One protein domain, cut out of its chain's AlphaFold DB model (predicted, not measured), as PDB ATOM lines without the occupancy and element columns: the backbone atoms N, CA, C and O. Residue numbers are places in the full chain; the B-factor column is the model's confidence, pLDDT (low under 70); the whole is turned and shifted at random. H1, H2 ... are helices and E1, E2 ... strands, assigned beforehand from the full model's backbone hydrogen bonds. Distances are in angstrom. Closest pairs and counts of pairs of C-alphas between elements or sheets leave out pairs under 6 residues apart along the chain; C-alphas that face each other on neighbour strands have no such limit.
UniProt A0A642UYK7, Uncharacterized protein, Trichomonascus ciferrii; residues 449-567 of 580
ATOM      1  N   TRP A 449     158.572 187.130 130.016       71.81
ATOM      2  CA  TRP A 449     157.268 187.108 130.668       71.81
ATOM      3  C   TRP A 449     156.417 185.951 130.153       71.81
ATOM      4  O   TRP A 449     156.494 185.576 128.987       71.81
ATOM      5  N   ARG A 450     155.573 185.399 131.024       73.62
ATOM      6  CA  ARG A 450     154.621 184.332 130.697       73.62
ATOM      7  C   ARG A 450     153.219 184.860 130.963       73.62
ATOM      8  O   ARG A 450     152.898 185.128 132.116       73.62
ATOM      9  N   LEU A 451     152.411 185.032 129.919       73.75
ATOM     10  CA  LEU A 451     151.053 185.571 130.034       73.75
ATOM     11  C   LEU A 451     150.001 184.530 129.616       73.75
ATOM     12  O   LEU A 451     150.236 183.795 128.655       73.75
ATOM     13  N   PRO A 452     148.828 184.472 130.281       76.12
ATOM     14  CA  PRO A 452     147.717 183.593 129.907       76.12
ATOM     15  C   PRO A 452     146.968 184.118 128.669       76.12
ATOM     16  O   PRO A 452     145.829 184.591 128.733       76.12
ATOM     17  N   ILE A 453     147.643 184.065 127.526       78.50
ATOM     18  CA  ILE A 453     147.156 184.515 126.221       78.50
ATOM     19  C   ILE A 453     147.271 183.388 125.187       78.50
ATOM     20  O   ILE A 453     147.847 182.334 125.452       78.50
ATOM     21  N   SER A 454     146.700 183.607 124.010       84.19
ATOM     22  CA  SER A 454     146.704 182.685 122.875       84.19
ATOM     23  C   SER A 454     147.260 183.354 121.615       84.19
ATOM     24  O   SER A 454     147.398 184.572 121.558       84.19
ATOM     25  N   TYR A 455     147.529 182.576 120.560       87.19
ATOM     26  CA  TYR A 455     148.036 183.120 119.294       87.19
ATOM     27  C   TYR A 455     147.165 184.236 118.708       87.19
ATOM     28  O   TYR A 455     147.678 185.189 118.136       87.19
ATOM     29  N   THR A 456     145.844 184.157 118.878       88.50
ATOM     30  CA  THR A 456     144.916 185.178 118.375       88.50
ATOM     31  C   THR A 456     145.002 186.499 119.137       88.50
ATOM     32  O   THR A 456     144.541 187.521 118.627       88.50
ATOM     33  N   ASP A 457     145.606 186.490 120.324       88.19
ATOM     34  CA  ASP A 457     145.834 187.670 121.156       88.19
ATOM     35  C   ASP A 457     147.152 188.392 120.817       88.19
ATOM     36  O   ASP A 457     147.395 189.484 121.329       88.19
ATOM     37  N   LEU A 458     148.001 187.809 119.965       89.62
ATOM     38  CA  LEU A 458     149.258 188.419 119.537       89.62
ATOM     39  C   LEU A 458     149.049 189.423 118.399       89.62
ATOM     40  O   LEU A 458     148.144 189.272 117.577       89.62
ATOM     41  N   THR A 459     149.908 190.437 118.340       90.38
ATOM     42  CA  THR A 459     150.055 191.321 117.171       90.38
ATOM     43  C   THR A 459     150.782 190.594 116.035       90.38
ATOM     44  O   THR A 459     151.386 189.543 116.258       90.38
ATOM     45  N   SER A 460     150.794 191.158 114.822       88.00
ATOM     46  CA  SER A 460     151.574 190.606 113.702       88.00
ATOM     47  C   SER A 460     153.063 190.460 114.043       88.00
ATOM     48  O   SER A 460     153.682 189.462 113.689       88.00
ATOM     49  N   GLU A 461     153.634 191.407 114.792       86.00
ATOM     50  CA  GLU A 461     155.020 191.327 115.279       86.00
ATOM     51  C   GLU A 461     155.204 190.230 116.337       86.00
ATOM     52  O   GLU A 461     156.199 189.501 116.320       86.00
ATOM     53  N   GLY A 462     154.222 190.040 117.226       87.06
ATOM     54  CA  GLY A 462     154.192 188.898 118.142       87.06
ATOM     55  C   GLY A 462     154.156 187.561 117.396       87.06
ATOM     56  O   GLY A 462     154.930 186.656 117.710       87.06
ATOM     57  N   LEU A 463     153.310 187.445 116.370       88.31
ATOM     58  CA  LEU A 463     153.188 186.241 115.544       88.31
ATOM     59  C   LEU A 463     154.483 185.933 114.789       88.31
ATOM     60  O   LEU A 463     154.974 184.810 114.884       88.31
ATOM     61  N   LYS A 464     155.083 186.923 114.116       85.94
ATOM     62  CA  LYS A 464     156.382 186.770 113.435       85.94
ATOM     63  C   LYS A 464     157.475 186.307 114.391       85.94
ATOM     64  O   LYS A 464     158.223 185.388 114.069       85.94
ATOM     65  N   TRP A 465     157.542 186.878 115.593       83.38
ATOM     66  CA  TRP A 465     158.521 186.450 116.591       83.38
ATOM     67  C   TRP A 465     158.313 184.985 117.009       83.38
ATOM     68  O   TRP A 465     159.271 184.214 117.067       83.38
ATOM     69  N   HIS A 466     157.063 184.564 117.232       82.88
ATOM     70  CA  HIS A 466     156.732 183.169 117.547       82.88
ATOM     71  C   HIS A 466     156.994 182.194 116.389       82.88
ATOM     72  O   HIS A 466     157.299 181.025 116.655       82.88
ATOM     73  N   MET A 467     156.878 182.652 115.139       81.62
ATOM     74  CA  MET A 467     157.268 181.906 113.938       81.62
ATOM     75  C   MET A 467     158.786 181.706 113.903       81.62
ATOM     76  O   MET A 467     159.248 180.563 113.900       81.62
ATOM     77  N   ASN A 468     159.555 182.792 114.011       77.75
ATOM     78  CA  ASN A 468     161.020 182.756 113.973       77.75
ATOM     79  C   ASN A 468     161.609 181.906 115.107       77.75
ATOM     80  O   ASN A 468     162.553 181.149 114.893       77.75
ATOM     81  N   LEU A 469     161.015 181.960 116.304       74.75
ATOM     82  CA  LEU A 469     161.409 181.131 117.449       74.75
ATOM     83  C   LEU A 469     161.326 179.619 117.156       74.75
ATOM     84  O   LEU A 469     162.045 178.832 117.768       74.75
ATOM     85  N   ARG A 470     160.460 179.209 116.222       75.12
ATOM     86  CA  ARG A 470     160.280 177.818 115.769       75.12
ATOM     87  C   ARG A 470     161.045 177.505 114.477       75.12
ATOM     88  O   ARG A 470     160.847 176.437 113.906       75.12
ATOM     89  N   GLY A 471     161.877 178.438 114.005       71.44
ATOM     90  CA  GLY A 471     162.557 178.352 112.710       71.44
ATOM     91  C   GLY A 471     161.598 178.397 111.517       71.44
ATOM     92  O   GLY A 471     161.919 177.883 110.450       71.44
ATOM     93  N   LEU A 472     160.405 178.973 111.697       76.81
ATOM     94  CA  LEU A 472     159.431 179.185 110.632       76.81
ATOM     95  C   LEU A 472     159.552 180.614 110.109       76.81
ATOM     96  O   LEU A 472     159.609 181.555 110.893       76.81
ATOM     97  N   GLU A 473     159.475 180.783 108.794       76.50
ATOM     98  CA  GLU A 473     159.418 182.107 108.173       76.50
ATOM     99  C   GLU A 473     157.974 182.491 107.823       76.50
ATOM    100  O   GLU A 473     157.169 181.659 107.366       76.50
ATOM    101  N   ALA A 474     157.644 183.765 108.060       74.81
ATOM    102  CA  ALA A 474     156.405 184.375 107.594       74.81
ATOM    103  C   ALA A 474     156.484 184.584 106.076       74.81
ATOM    104  O   ALA A 474     157.470 185.113 105.561       74.81
ATOM    105  N   ARG A 475     155.459 184.155 105.338       79.88
ATOM    106  CA  ARG A 475     155.453 184.260 103.873       79.88
ATOM    107  C   ARG A 475     155.052 185.677 103.440       79.88
ATOM    108  O   ARG A 475     154.222 186.305 104.099       79.88
ATOM    109  N   PRO A 476     155.576 186.192 102.313       74.31
ATOM    110  CA  PRO A 476     155.130 187.474 101.775       74.31
ATOM    111  C   PRO A 476     153.613 187.473 101.526       74.31
ATOM    112  O   PRO A 476     153.105 186.618 100.802       74.31
ATOM    113  N   GLY A 477     152.892 188.421 102.132       76.06
ATOM    114  CA  GLY A 477     151.432 188.528 102.021       76.06
ATOM    115  C   GLY A 477     150.632 187.546 102.889       76.06
ATOM    116  O   GLY A 477     149.412 187.495 102.754       76.06
ATOM    117  N   GLU A 478     151.288 186.783 103.767       82.62
ATOM    118  CA  GLU A 478     150.621 185.920 104.745       82.62
ATOM    119  C   GLU A 478     149.864 186.757 105.782       82.62
ATOM    120  O   GLU A 478     150.429 187.666 106.395       82.62
ATOM    121  N   GLY A 479     148.576 186.463 105.968       87.69
ATOM    122  CA  GLY A 479     147.766 187.125 106.984       87.69
ATOM    123  C   GLY A 479     148.039 186.581 108.388       87.69
ATOM    124  O   GLY A 479     148.498 185.451 108.558       87.69
ATOM    125  N   ASP A 480     147.676 187.352 109.417       90.00
ATOM    126  CA  ASP A 480     147.821 186.937 110.821       90.00
ATOM    127  C   ASP A 480     147.170 185.574 111.107       90.00
ATOM    128  O   ASP A 480     147.740 184.746 111.813       90.00
ATOM    129  N   GLN A 481     145.992 185.311 110.531       90.88
ATOM    130  CA  GLN A 481     145.271 184.055 110.745       90.88
ATOM    131  C   GLN A 481     146.007 182.843 110.150       90.88
ATOM    132  O   GLN A 481     146.061 181.793 110.788       90.88
ATOM    133  N   ASP A 482     146.642 183.002 108.987       89.06
ATOM    134  CA  ASP A 482     147.432 181.937 108.364       89.06
ATOM    135  C   ASP A 482     148.672 181.603 109.214       89.06
ATOM    136  O   ASP A 482     148.987 180.427 109.434       89.06
ATOM    137  N   MET A 483     149.331 182.626 109.783       89.88
ATOM    138  CA  MET A 483     150.431 182.436 110.740       89.88
ATOM    139  C   MET A 483     149.961 181.695 112.001       89.88
ATOM    140  O   MET A 483     150.617 180.748 112.441       89.88
ATOM    141  N   VAL A 484     148.806 182.073 112.567       89.31
ATOM    142  CA  VAL A 484     148.198 181.388 113.726       89.31
ATOM    143  C   VAL A 484     147.969 179.904 113.429       89.31
ATOM    144  O   VAL A 484     148.292 179.047 114.257       89.31
ATOM    145  N   ASP A 485     147.417 179.582 112.263       87.62
ATOM    146  CA  ASP A 485     147.080 178.204 111.914       87.62
ATOM    147  C   ASP A 485     148.333 177.350 111.691       87.62
ATOM    148  O   ASP A 485     148.390 176.215 112.174       87.62
ATOM    149  N   ARG A 486     149.388 177.905 111.081       87.31
ATOM    150  CA  ARG A 486     150.696 177.234 110.971       87.31
ATOM    151  C   ARG A 486     151.338 176.976 112.328       87.31
ATOM    152  O   ARG A 486     151.819 175.869 112.556       87.31
ATOM    153  N   LEU A 487     151.304 177.947 113.240       83.75
ATOM    154  CA  LEU A 487     151.826 177.782 114.601       83.75
ATOM    155  C   LEU A 487     151.085 176.673 115.363       83.75
ATOM    156  O   LEU A 487     151.713 175.819 115.986       83.75
ATOM    157  N   ARG A 488     149.752 176.618 115.251       84.00
ATOM    158  CA  ARG A 488     148.928 175.549 115.847       84.00
ATOM    159  C   ARG A 488     149.182 174.181 115.227       84.00
ATOM    160  O   ARG A 488     149.077 173.164 115.911       84.00
ATOM    161  N   VAL A 489     149.424 174.120 113.919       82.50
ATOM    162  CA  VAL A 489     149.819 172.877 113.247       82.50
ATOM    163  C   VAL A 489     151.171 172.427 113.784       82.50
ATOM    164  O   VAL A 489     151.264 171.292 114.234       82.50
ATOM    165  N   TYR A 490     152.168 173.309 113.816       77.31
ATOM    166  CA  TYR A 490     153.503 172.995 114.320       77.31
ATOM    167  C   TYR A 490     153.466 172.443 115.750       77.31
ATOM    168  O   TYR A 490     153.960 171.344 115.996       77.31
ATOM    169  N   ASP A 491     152.803 173.147 116.674       74.25
ATOM    170  CA  ASP A 491     152.766 172.730 118.077       74.25
ATOM    171  C   ASP A 491     152.113 171.343 118.241       74.25
ATOM    172  O   ASP A 491     152.654 170.510 118.962       74.25
ATOM    173  N   ARG A 492     151.028 171.038 117.506       73.56
ATOM    174  CA  ARG A 492     150.378 169.708 117.522       73.56
ATOM    175  C   ARG A 492     151.290 168.574 117.054       73.56
ATOM    176  O   ARG A 492     151.142 167.452 117.521       73.56
ATOM    177  N   HIS A 493     152.201 168.847 116.123       67.19
ATOM    178  CA  HIS A 493     153.148 167.843 115.629       67.19
ATOM    179  C   HIS A 493     154.372 167.697 116.547       67.19
ATOM    180  O   HIS A 493     155.055 166.682 116.483       67.19
ATOM    181  N   SER A 494     154.627 168.675 117.424       59.62
ATOM    182  CA  SER A 494     155.763 168.685 118.358       59.62
ATOM    183  C   SER A 494     155.506 167.974 119.701       59.62
ATOM    184  O   SER A 494     156.414 167.853 120.518       59.62
ATOM    185  N   GLU A 495     154.284 167.493 119.958       54.41
ATOM    186  CA  GLU A 495     153.852 166.932 121.254       54.41
ATOM    187  C   GLU A 495     154.361 165.504 121.567       54.41
ATOM    188  O   GLU A 495     153.894 164.892 122.526       54.41
ATOM    189  N   SER A 496     155.321 164.947 120.817       47.25
ATOM    190  CA  SER A 496     155.593 163.498 120.836       47.25
ATOM    191  C   SER A 496     156.832 163.002 121.595       47.25
ATOM    192  O   SER A 496     157.212 161.854 121.374       47.25
ATOM    193  N   VAL A 497     157.477 163.770 122.482       45.91
ATOM    194  CA  VAL A 497     158.598 163.218 123.278       45.91
ATOM    195  C   VAL A 497     158.357 163.392 124.773       45.91
ATOM    196  O   VAL A 497     158.586 164.448 125.363       45.91
ATOM    197  N   GLU A 498     157.865 162.310 125.378       44.41
ATOM    198  CA  GLU A 498     157.779 162.089 126.821       44.41
ATOM    199  C   GLU A 498     159.165 162.305 127.455       44.41
ATOM    200  O   GLU A 498     160.014 161.417 127.447       44.41
ATOM    201  N   GLY A 499     159.441 163.505 127.973       44.19
ATOM    202  CA  GLY A 499     160.710 163.736 128.668       44.19
ATOM    203  C   GLY A 499     161.040 165.163 129.097       44.19
ATOM    204  O   GLY A 499     161.765 165.319 130.071       44.19
ATOM    205  N   ASN A 500     160.521 166.209 128.442       47.69
ATOM    206  CA  ASN A 500     160.748 167.597 128.873       47.69
ATOM    207  C   ASN A 500     159.562 168.501 128.516       47.69
ATOM    208  O   ASN A 500     159.398 168.900 127.367       47.69
ATOM    209  N   ALA A 501     158.758 168.872 129.514       51.44
ATOM    210  CA  ALA A 501     157.594 169.746 129.335       51.44
ATOM    211  C   ALA A 501     157.947 171.173 128.853       51.44
ATOM    212  O   ALA A 501     157.070 171.865 128.335       51.44
ATOM    213  N   ASP A 502     159.220 171.570 128.977       52.31
ATOM    214  CA  ASP A 502     159.711 172.940 128.782       52.31
ATOM    215  C   ASP A 502     160.522 173.152 127.492       52.31
ATOM    216  O   ASP A 502     161.040 174.248 127.259       52.31
ATOM    217  N   THR A 503     160.644 172.140 126.626       57.44
ATOM    218  CA  THR A 503     161.376 172.251 125.351       57.44
ATOM    219  C   THR A 503     160.577 171.679 124.184       57.44
ATOM    220  O   THR A 503     160.029 170.589 124.305       57.44
ATOM    221  N   ILE A 504     160.555 172.379 123.048       54.44
ATOM    222  CA  ILE A 504     160.194 171.795 121.752       54.44
ATOM    223  C   ILE A 504     161.436 171.164 121.120       54.44
ATOM    224  O   ILE A 504     162.539 171.713 121.199       54.44
ATOM    225  N   LEU A 505     161.241 170.006 120.498       57.72
ATOM    226  CA  LEU A 505     162.241 169.383 119.643       57.72
ATOM    227  C   LEU A 505     161.953 169.816 118.214       57.72
ATOM    228  O   LEU A 505     160.862 169.575 117.700       57.72
ATOM    229  N   VAL A 506     162.921 170.478 117.593       56.19
ATOM    230  CA  VAL A 506     162.870 170.760 116.164       56.19
ATOM    231  C   VAL A 506     163.760 169.741 115.484       56.19
ATOM    232  O   VAL A 506     164.978 169.766 115.651       56.19
ATOM    233  N   SER A 507     163.138 168.808 114.769       52.91
ATOM    234  CA  SER A 507     163.864 167.833 113.967       52.91
ATOM    235  C   SER A 507     164.656 168.569 112.892       52.91
ATOM    236  O   SER A 507     164.091 169.299 112.076       52.91
ATOM    237  N   CYS A 508     165.970 168.398 112.923       54.59
ATOM    238  CA  CYS A 508     166.863 168.816 111.863       54.59
ATOM    239  C   CYS A 508     166.808 167.779 110.732       54.59
ATOM    240  O   CYS A 508     166.502 166.603 110.945       54.59
ATOM    241  N   LEU A 509     167.097 168.223 109.514       51.72
ATOM    242  CA  LEU A 509     167.040 167.370 108.327       51.72
ATOM    243  C   LEU A 509     168.169 166.313 108.293       51.72
ATOM    244  O   LEU A 509     168.009 165.260 107.682       51.72
ATOM    245  N   ASP A 510     169.247 166.530 109.055       50.25
ATOM    246  CA  ASP A 510     170.334 165.573 109.315       50.25
ATOM    247  C   ASP A 510     169.960 164.467 110.329       50.25
ATOM    248  O   ASP A 510     170.782 163.610 110.656       50.25
ATOM    249  N   GLY A 511     168.725 164.476 110.842       52.75
ATOM    250  CA  GLY A 511     168.261 163.566 111.890       52.75
ATOM    251  C   GLY A 511     168.653 163.988 113.310       52.75
ATOM    252  O   GLY A 511     168.290 163.295 114.262       52.75
ATOM    253  N   GLY A 512     169.359 165.111 113.478       57.47
ATOM    254  CA  GLY A 512     169.601 165.739 114.774       57.47
ATOM    255  C   GLY A 512     168.342 166.399 115.347       57.47
ATOM    256  O   GLY A 512     167.379 166.682 114.639       57.47
ATOM    257  N   GLU A 513     168.342 166.678 116.651       61.28
ATOM    258  CA  GLU A 513     167.234 167.370 117.317       61.28
ATOM    259  C   GLU A 513     167.709 168.681 117.948       61.28
ATOM    260  O   GLU A 513     168.518 168.700 118.881       61.28
ATOM    261  N   LEU A 514     167.164 169.799 117.471       59.78
ATOM    262  CA  LEU A 514     167.320 171.107 118.090       59.78
ATOM    263  C   LEU A 514     166.407 171.199 119.316       59.78
ATOM    264  O   LEU A 514     165.190 171.057 119.207       59.78
ATOM    265  N   ARG A 515     166.970 171.499 120.487       64.94
ATOM    266  CA  ARG A 515     166.180 171.738 121.704       64.94
ATOM    267  C   ARG A 515     165.937 173.230 121.861       64.94
ATOM    268  O   ARG A 515     166.817 173.945 122.336       64.94
ATOM    269  N   ALA A 516     164.753 173.696 121.483       59.41
ATOM    270  CA  ALA A 516     164.336 175.073 121.722       59.41
ATOM    271  C   ALA A 516     163.355 175.142 122.907       59.41
ATOM    272  O   ALA A 516     162.670 174.164 123.203       59.41
ATOM    273  N   PRO A 517     163.274 176.265 123.633       59.53
ATOM    274  CA  PRO A 517     162.324 176.425 124.735       59.53
ATOM    275  C   PRO A 517     160.884 176.331 124.252       59.53
ATOM    276  O   PRO A 517     160.560 176.841 123.179       59.53
ATOM    277  N   ARG A 518     160.003 175.730 125.054       66.00
ATOM    278  CA  ARG A 518     158.582 175.646 124.718       66.00
ATOM    279  C   ARG A 518     157.935 177.033 124.859       66.00
ATOM    280  O   ARG A 518     157.838 177.537 125.977       66.00
ATOM    281  N   PRO A 519     157.465 177.668 123.768       63.53
ATOM    282  CA  PRO A 519     156.946 179.041 123.828       63.53
ATOM    283  C   PRO A 519     155.515 179.110 124.366       63.53
ATOM    284  O   PRO A 519     155.019 180.196 124.663       63.53
ATOM    285  N   ILE A 520     154.853 177.953 124.435       69.88
ATOM    286  CA  ILE A 520     153.518 177.749 124.987       69.88
ATOM    287  C   ILE A 520     153.607 176.650 126.027       69.88
ATOM    288  O   ILE A 520     154.068 175.552 125.726       69.88
ATOM    289  N   GLY A 521     153.132 176.921 127.232       64.88
ATOM    290  CA  GLY A 521     153.080 175.923 128.288       64.88
ATOM    291  C   GLY A 521     151.708 175.847 128.930       64.88
ATOM    292  O   GLY A 521     150.788 176.606 128.613       64.88
ATOM    293  N   LYS A 522     151.583 174.903 129.857       60.59
ATOM    294  CA  LYS A 522     150.386 174.721 130.667       60.59
ATOM    295  C   LYS A 522     150.784 174.636 132.136       60.59
ATOM    296  O   LYS A 522     151.664 173.851 132.477       60.59
ATOM    297  N   ILE A 523     150.143 175.424 132.996       51.81
ATOM    298  CA  ILE A 523     150.239 175.292 134.458       51.81
ATOM    299  C   ILE A 523     148.840 174.946 134.958       51.81
ATOM    300  O   ILE A 523     147.902 175.732 134.812       51.81
ATOM    301  N   GLY A 524     148.667 173.732 135.486       59.09
ATOM    302  CA  GLY A 524     147.340 173.206 135.809       59.09
ATOM    303  C   GLY A 524     146.444 173.153 134.565       59.09
ATOM    304  O   GLY A 524     146.730 172.414 133.624       59.09
ATOM    305  N   ASN A 525     145.372 173.953 134.547       56.97
ATOM    306  CA  ASN A 525     144.455 174.089 133.407       56.97
ATOM    307  C   ASN A 525     144.695 175.338 132.544       56.97
ATOM    308  O   ASN A 525     144.035 175.491 131.518       56.97
ATOM    309  N   LEU A 526     145.631 176.207 132.924       55.44
ATOM    310  CA  LEU A 526     145.863 177.485 132.256       55.44
ATOM    311  C   LEU A 526     146.957 177.351 131.197       55.44
ATOM    312  O   LEU A 526     148.071 176.920 131.497       55.44
ATOM    313  N   LEU A 527     146.625 177.734 129.963       68.50
ATOM    314  CA  LEU A 527     147.589 177.905 128.879       68.50
ATOM    315  C   LEU A 527     148.259 179.271 129.015       68.50
ATOM    316  O   LEU A 527     147.581 180.266 129.271       68.50
ATOM    317  N   TYR A 528     149.571 179.310 128.821       73.56
ATOM    318  CA  TYR A 528     150.335 180.552 128.790       73.56
ATOM    319  C   TYR A 528     151.259 180.592 127.578       73.56
ATOM    320  O   TYR A 528     151.701 179.553 127.084       73.56
ATOM    321  N   MET A 529     151.581 181.804 127.136       77.31
ATOM    322  CA  MET A 529     152.566 182.074 126.096       77.31
ATOM    323  C   MET A 529     153.678 182.964 126.633       77.31
ATOM    324  O   MET A 529     153.451 183.827 127.486       77.31
ATOM    325  N   ILE A 530     154.886 182.745 126.124       77.12
ATOM    326  CA  ILE A 530     156.039 183.587 126.424       77.12
ATOM    327  C   ILE A 530     155.981 184.850 125.571       77.12
ATOM    328  O   ILE A 530     155.828 184.760 124.359       77.12
ATOM    329  N   VAL A 531     156.147 186.014 126.198       75.19
ATOM    330  CA  VAL A 531     156.185 187.316 125.525       75.19
ATOM    331  C   VAL A 531     157.338 188.169 126.044       75.19
ATOM    332  O   VAL A 531     157.681 188.149 127.230       75.19
ATOM    333  N   ARG A 532     157.948 188.940 125.144       70.44
ATOM    334  CA  ARG A 532     159.094 189.810 125.441       70.44
ATOM    335  C   ARG A 532     158.682 191.229 125.826       70.44
ATOM    336  O   ARG A 532     159.328 191.837 126.672       70.44
ATOM    337  N   SER A 533     157.620 191.752 125.215       73.88
ATOM    338  CA  SER A 533     157.208 193.152 125.337       73.88
ATOM    339  C   SER A 533     155.706 193.327 125.099       73.88
ATOM    340  O   SER A 533     155.037 192.438 124.567       73.88
ATOM    341  N   CYS A 534     155.189 194.497 125.481       77.25
ATOM    342  CA  CYS A 534     153.795 194.885 125.262       77.25
ATOM    343  C   CYS A 534     153.403 194.917 123.776       77.25
ATOM    344  O   CYS A 534     152.293 194.526 123.434       77.25
ATOM    345  N   GLU A 535     154.336 195.268 122.889       81.44
ATOM    346  CA  GLU A 535     154.141 195.358 121.433       81.44
ATOM    347  C   GLU A 535     153.748 194.025 120.783       81.44
ATOM    348  O   GLU A 535     153.195 194.000 119.682       81.44
ATOM    349  N   GLN A 536     154.026 192.899 121.446       85.50
ATOM    350  CA  GLN A 536     153.669 191.571 120.950       85.50
ATOM    351  C   GLN A 536     152.218 191.190 121.235       85.50
ATOM    352  O   GLN A 536     151.722 190.236 120.636       85.50
ATOM    353  N   VAL A 537     151.534 191.900 122.133       85.75
ATOM    354  CA  VAL A 537     150.191 191.548 122.601       85.75
ATOM    355  C   VAL A 537     149.205 192.628 122.180       85.75
ATOM    356  O   VAL A 537     149.450 193.820 122.343       85.75
ATOM    357  N   LYS A 538     148.055 192.223 121.639       89.12
ATOM    358  CA  LYS A 538     146.989 193.154 121.264       89.12
ATOM    359  C   LYS A 538     146.522 193.941 122.487       89.12
ATOM    360  O   LYS A 538     146.223 193.366 123.537       89.12
ATOM    361  N   LYS A 539     146.387 195.258 122.321       83.38
ATOM    362  CA  LYS A 539     146.031 196.197 123.396       83.38
ATOM    363  C   LYS A 539     144.750 195.812 124.133       83.38
ATOM    364  O   LYS A 539     144.712 195.842 125.361       83.38
ATOM    365  N   ASP A 540     143.727 195.383 123.398       83.69
ATOM    366  CA  ASP A 540     142.442 194.987 123.982       83.69
ATOM    367  C   ASP A 540     142.576 193.784 124.920       83.69
ATOM    368  O   ASP A 540     141.884 193.710 125.936       83.69
ATOM    369  N   LYS A 541     143.518 192.872 124.643       85.00
ATOM    370  CA  LYS A 541     143.797 191.745 125.532       85.00
ATOM    371  C   LYS A 541     144.482 192.201 126.816       85.00
ATOM    372  O   LYS A 541     144.072 191.769 127.890       85.00
ATOM    373  N   LEU A 542     145.486 193.075 126.719       80.56
ATOM    374  CA  LEU A 542     146.160 193.631 127.898       80.56
ATOM    375  C   LEU A 542     145.170 194.390 128.792       80.56
ATOM    376  O   LEU A 542     145.134 194.158 129.996       80.56
ATOM    377  N   ARG A 543     144.293 195.210 128.201       79.25
ATOM    378  CA  ARG A 543     143.215 195.916 128.918       79.25
ATOM    379  C   ARG A 543     142.248 194.964 129.613       79.25
ATOM    380  O   ARG A 543     141.955 195.153 130.790       79.25
ATOM    381  N   LEU A 544     141.797 193.921 128.912       79.62
ATOM    382  CA  LEU A 544     140.923 192.892 129.481       79.62
ATOM    383  C   LEU A 544     141.568 192.205 130.690       79.62
ATOM    384  O   LEU A 544     140.891 191.947 131.679       79.62
ATOM    385  N   MET A 545     142.869 191.919 130.614       75.69
ATOM    386  CA  MET A 545     143.614 191.280 131.700       75.69
ATOM    387  C   MET A 545     143.870 192.222 132.880       75.69
ATOM    388  O   MET A 545     143.844 191.770 134.020       75.69
ATOM    389  N   ALA A 546     144.087 193.514 132.623       72.62
ATOM    390  CA  ALA A 546     144.232 194.534 133.662       72.62
ATOM    391  C   ALA A 546     142.888 194.955 134.283       72.62
ATOM    392  O   ALA A 546     142.864 195.555 135.353       72.62
ATOM    393  N   GLY A 547     141.766 194.675 133.611       68.25
ATOM    394  CA  GLY A 547     140.446 195.177 133.999       68.25
ATOM    395  C   GLY A 547     140.279 196.688 133.786       68.25
ATOM    396  O   GLY A 547     139.401 197.291 134.400       68.25
ATOM    397  N   VAL A 548     141.109 197.304 132.936       64.88
ATOM    398  CA  VAL A 548     141.150 198.759 132.717       64.88
ATOM    399  C   VAL A 548     140.393 199.132 131.444       64.88
ATOM    400  O   VAL A 548     140.671 198.609 130.363       64.88
ATOM    401  N   ILE A 549     139.463 200.084 131.558       58.28
ATOM    402  CA  ILE A 549     138.763 200.717 130.432       58.28
ATOM    403  C   ILE A 549     139.157 202.199 130.432       58.28
ATOM    404  O   ILE A 549     138.422 203.036 130.944       58.28
ATOM    405  N   GLU A 550     140.342 202.525 129.907       59.00
ATOM    406  CA  GLU A 550     140.788 203.917 129.751       59.00
ATOM    407  C   GLU A 550     141.391 204.190 128.361       59.00
ATOM    408  O   GLU A 550     142.104 203.359 127.775       59.00
ATOM    409  N   ASP A 551     141.090 205.384 127.841       56.06
ATOM    410  CA  ASP A 551     141.612 205.936 126.592       56.06
ATOM    411  C   ASP A 551     142.933 206.686 126.852       56.06
ATOM    412  O   ASP A 551     142.978 207.652 127.609       56.06
ATOM    413  N   ASN A 552     143.993 206.242 126.160       54.19
ATOM    414  CA  ASN A 552     145.324 206.865 126.018       54.19
ATOM    415  C   ASN A 552     146.367 206.736 127.154       54.19
ATOM    416  O   ASN A 552     147.293 207.539 127.198       54.19
ATOM    417  N   GLY A 553     146.307 205.716 128.016       57.22
ATOM    418  CA  GLY A 553     147.454 205.371 128.879       57.22
ATOM    419  C   GLY A 553     148.649 204.782 128.104       57.22
ATOM    420  O   GLY A 553     148.445 204.105 127.089       57.22
ATOM    421  N   ASP A 554     149.875 205.012 128.598       61.84
ATOM    422  CA  ASP A 554     151.124 204.463 128.040       61.84
ATOM    423  C   ASP A 554     151.163 202.925 128.117       61.84
ATOM    424  O   ASP A 554     150.985 202.329 129.185       61.84
ATOM    425  N   ASP A 555     151.465 202.272 126.989       63.19
ATOM    426  CA  ASP A 555     151.388 200.809 126.832       63.19
ATOM    427  C   ASP A 555     152.329 200.038 127.782       63.19
ATOM    428  O   ASP A 555     152.021 198.921 128.210       63.19
ATOM    429  N   LYS A 556     153.457 200.650 128.172       63.88
ATOM    430  CA  LYS A 556     154.422 200.065 129.115       63.88
ATOM    431  C   LYS A 556     153.844 199.933 130.529       63.88
ATOM    432  O   LYS A 556     154.018 198.887 131.150       63.88
ATOM    433  N   ASN A 557     153.102 200.938 131.000       72.69
ATOM    434  CA  ASN A 557     152.491 200.927 132.333       72.69
ATOM    435  C   ASN A 557     151.393 199.861 132.424       72.69
ATOM    436  O   ASN A 557     151.372 199.074 133.367       72.69
ATOM    437  N   LEU A 558     150.551 199.762 131.388       73.50
ATOM    438  CA  LEU A 558     149.498 198.748 131.305       73.50
ATOM    439  C   LEU A 558     150.071 197.322 131.311       73.50
ATOM    440  O   LEU A 558     149.555 196.435 131.986       73.50
ATOM    441  N   PHE A 559     151.155 197.081 130.573       74.38
ATOM    442  CA  PHE A 559     151.804 195.772 130.553       74.38
ATOM    443  C   PHE A 559     152.446 195.416 131.899       74.38
ATOM    444  O   PHE A 559     152.303 194.285 132.362       74.38
ATOM    445  N   GLU A 560     153.118 196.368 132.552       71.06
ATOM    446  CA  GLU A 560     153.679 196.165 133.891       71.06
ATOM    447  C   GLU A 560     152.597 195.873 134.940       71.06
ATOM    448  O   GLU A 560     152.813 195.032 135.815       71.06
ATOM    449  N   GLU A 561     151.429 196.509 134.842       73.00
ATOM    450  CA  GLU A 561     150.268 196.223 135.690       73.00
ATOM    451  C   GLU A 561     149.729 194.811 135.474       73.00
ATOM    452  O   GLU A 561     149.570 194.074 136.449       73.00
ATOM    453  N   VAL A 562     149.522 194.402 134.216       72.81
ATOM    454  CA  VAL A 562     149.103 193.033 133.873       72.81
ATOM    455  C   VAL A 562     150.091 192.024 134.440       72.81
ATOM    456  O   VAL A 562     149.695 191.115 135.161       72.81
ATOM    457  N   VAL A 563     151.383 192.211 134.177       69.00
ATOM    458  CA  VAL A 563     152.452 191.335 134.668       69.00
ATOM    459  C   VAL A 563     152.470 191.269 136.197       69.00
ATOM    460  O   VAL A 563     152.606 190.189 136.774       69.00
ATOM    461  N   ARG A 564     152.319 192.410 136.878       66.81
ATOM    462  CA  ARG A 564     152.281 192.481 138.346       66.81
ATOM    463  C   ARG A 564     151.052 191.766 138.907       66.81
ATOM    464  O   ARG A 564     151.182 191.103 139.934       66.81
ATOM    465  N   ALA A 565     149.909 191.871 138.234       63.97
ATOM    466  CA  ALA A 565     148.663 191.207 138.605       63.97
ATOM    467  C   ALA A 565     148.696 189.692 138.339       63.97
ATOM    468  O   ALA A 565     148.154 188.923 139.128       63.97
ATOM    469  N   THR A 566     149.361 189.244 137.269       61.62
ATOM    470  CA  THR A 566     149.451 187.822 136.889       61.62
ATOM    471  C   THR A 566     150.609 187.061 137.548       61.62
ATOM    472  O   THR A 566     150.681 185.842 137.407       61.62
ATOM    473  N   GLY A 567     151.502 187.747 138.271       49.09
ATOM    474  CA  GLY A 567     152.635 187.159 138.997       49.09
ATOM    475  C   GLY A 567     154.004 187.515 138.399       49.09
ATOM    476  O   GLY A 567     154.203 187.491 137.186       49.09
TER     477      GLY A 567
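Overview. This is residues 449 to 567 of the 580 residues of an uncharacterized protein of Trichomonascus ciferrii (UniProt A0A642UYK7). Three parts follow one another along a flat, drawn-out body: the helix pair H3 and H4 at one end, a small sheet of E1, E5 and E4 in the middle, and the two-stranded hairpin of E2 and E3 at the other end. A second helix pair, H1 and H2, runs side by side, and H1 grazes the sheet. The printed part has 119 residues, with four named helices and five named strands in the order E1 H1 H2 E2 E3 E4 E5 H3 H4; both sheets, E1 - E5 - E4 and E2 - E3, are antiparallel. The class is mixed, helices and strands; the whole is compact, with a radius of gyration of the C-alphas of 15.6 A, and spans 52 by 37 by 19 A.

Arrangement. Strand E1, residues 449 to 451, is an edge strand, antiparallel to the inner strand E5, residues 526 to 531, at 142 degrees; N 451 and O 529 are 2.9 A apart. E5 also forms a hairpin with the other edge strand, E4, residues 520 to 523, with N 521 and O 528 3.0 A apart. The pairing is staggered: E5 pairs with E4 over residues 526 to 529 and with E1 over 529 to 531. Helix H1, residues 460 to 468, only grazes this sheet, with residues 462 to 466. H1 touches H2, residues 480 to 493, at a shallow tilt of 31 degrees, the same way; their closest C-alphas, of Ser 460 and Asp 480, are 6.0 A apart. H2 is not on the sheet. E2, residues 503 to 507, and E3, residues 513 to 517, form an antiparallel hairpin at 150 degrees, with N 504 and O 516 2.8 A apart. E3 runs on into E4 across a break of 2 residues, at 60 degrees. Helix H3, residues 539 to 546, is not on the sheet of E1, E5 and E4. It touches H4, residues 555 to 566, the same way at 38 degrees, a tilt only just steep; the closest C-alphas, of Ala 546 and Val 562, are 5.1 A apart. H4 only grazes the sheet, with residues 562 to 566. In H1, H2, H3 and H4 every O i to N i+4 pair is within hydrogen-bond range.

Along the chain. E1 begins at C-alpha 449, (157.268, 187.108, 130.668), and is 6.4 A long. H1 is 12.3 A long and H2 20.4 A, beginning at C-alpha 480, (147.821, 186.937, 110.821). E2 measures 12.5 A, E3 12.7 A, E4 10.3 A and E5 15.8 A. H3 is 10.6 A long; H4, 16.5 A, ends at C-alpha 566, (149.451, 187.822, 136.889).

Size, cuts and confidence. The C-alphas farthest apart, of Asp 510 and Glu 550, are 52.5 A apart. The printed part has no cut, and the link from H1 to H2, 11 residues, is long. The mean pLDDT of the printed part is 71.0; residues 493 to 527, 547 to 556 and 563 to 567 are under 70.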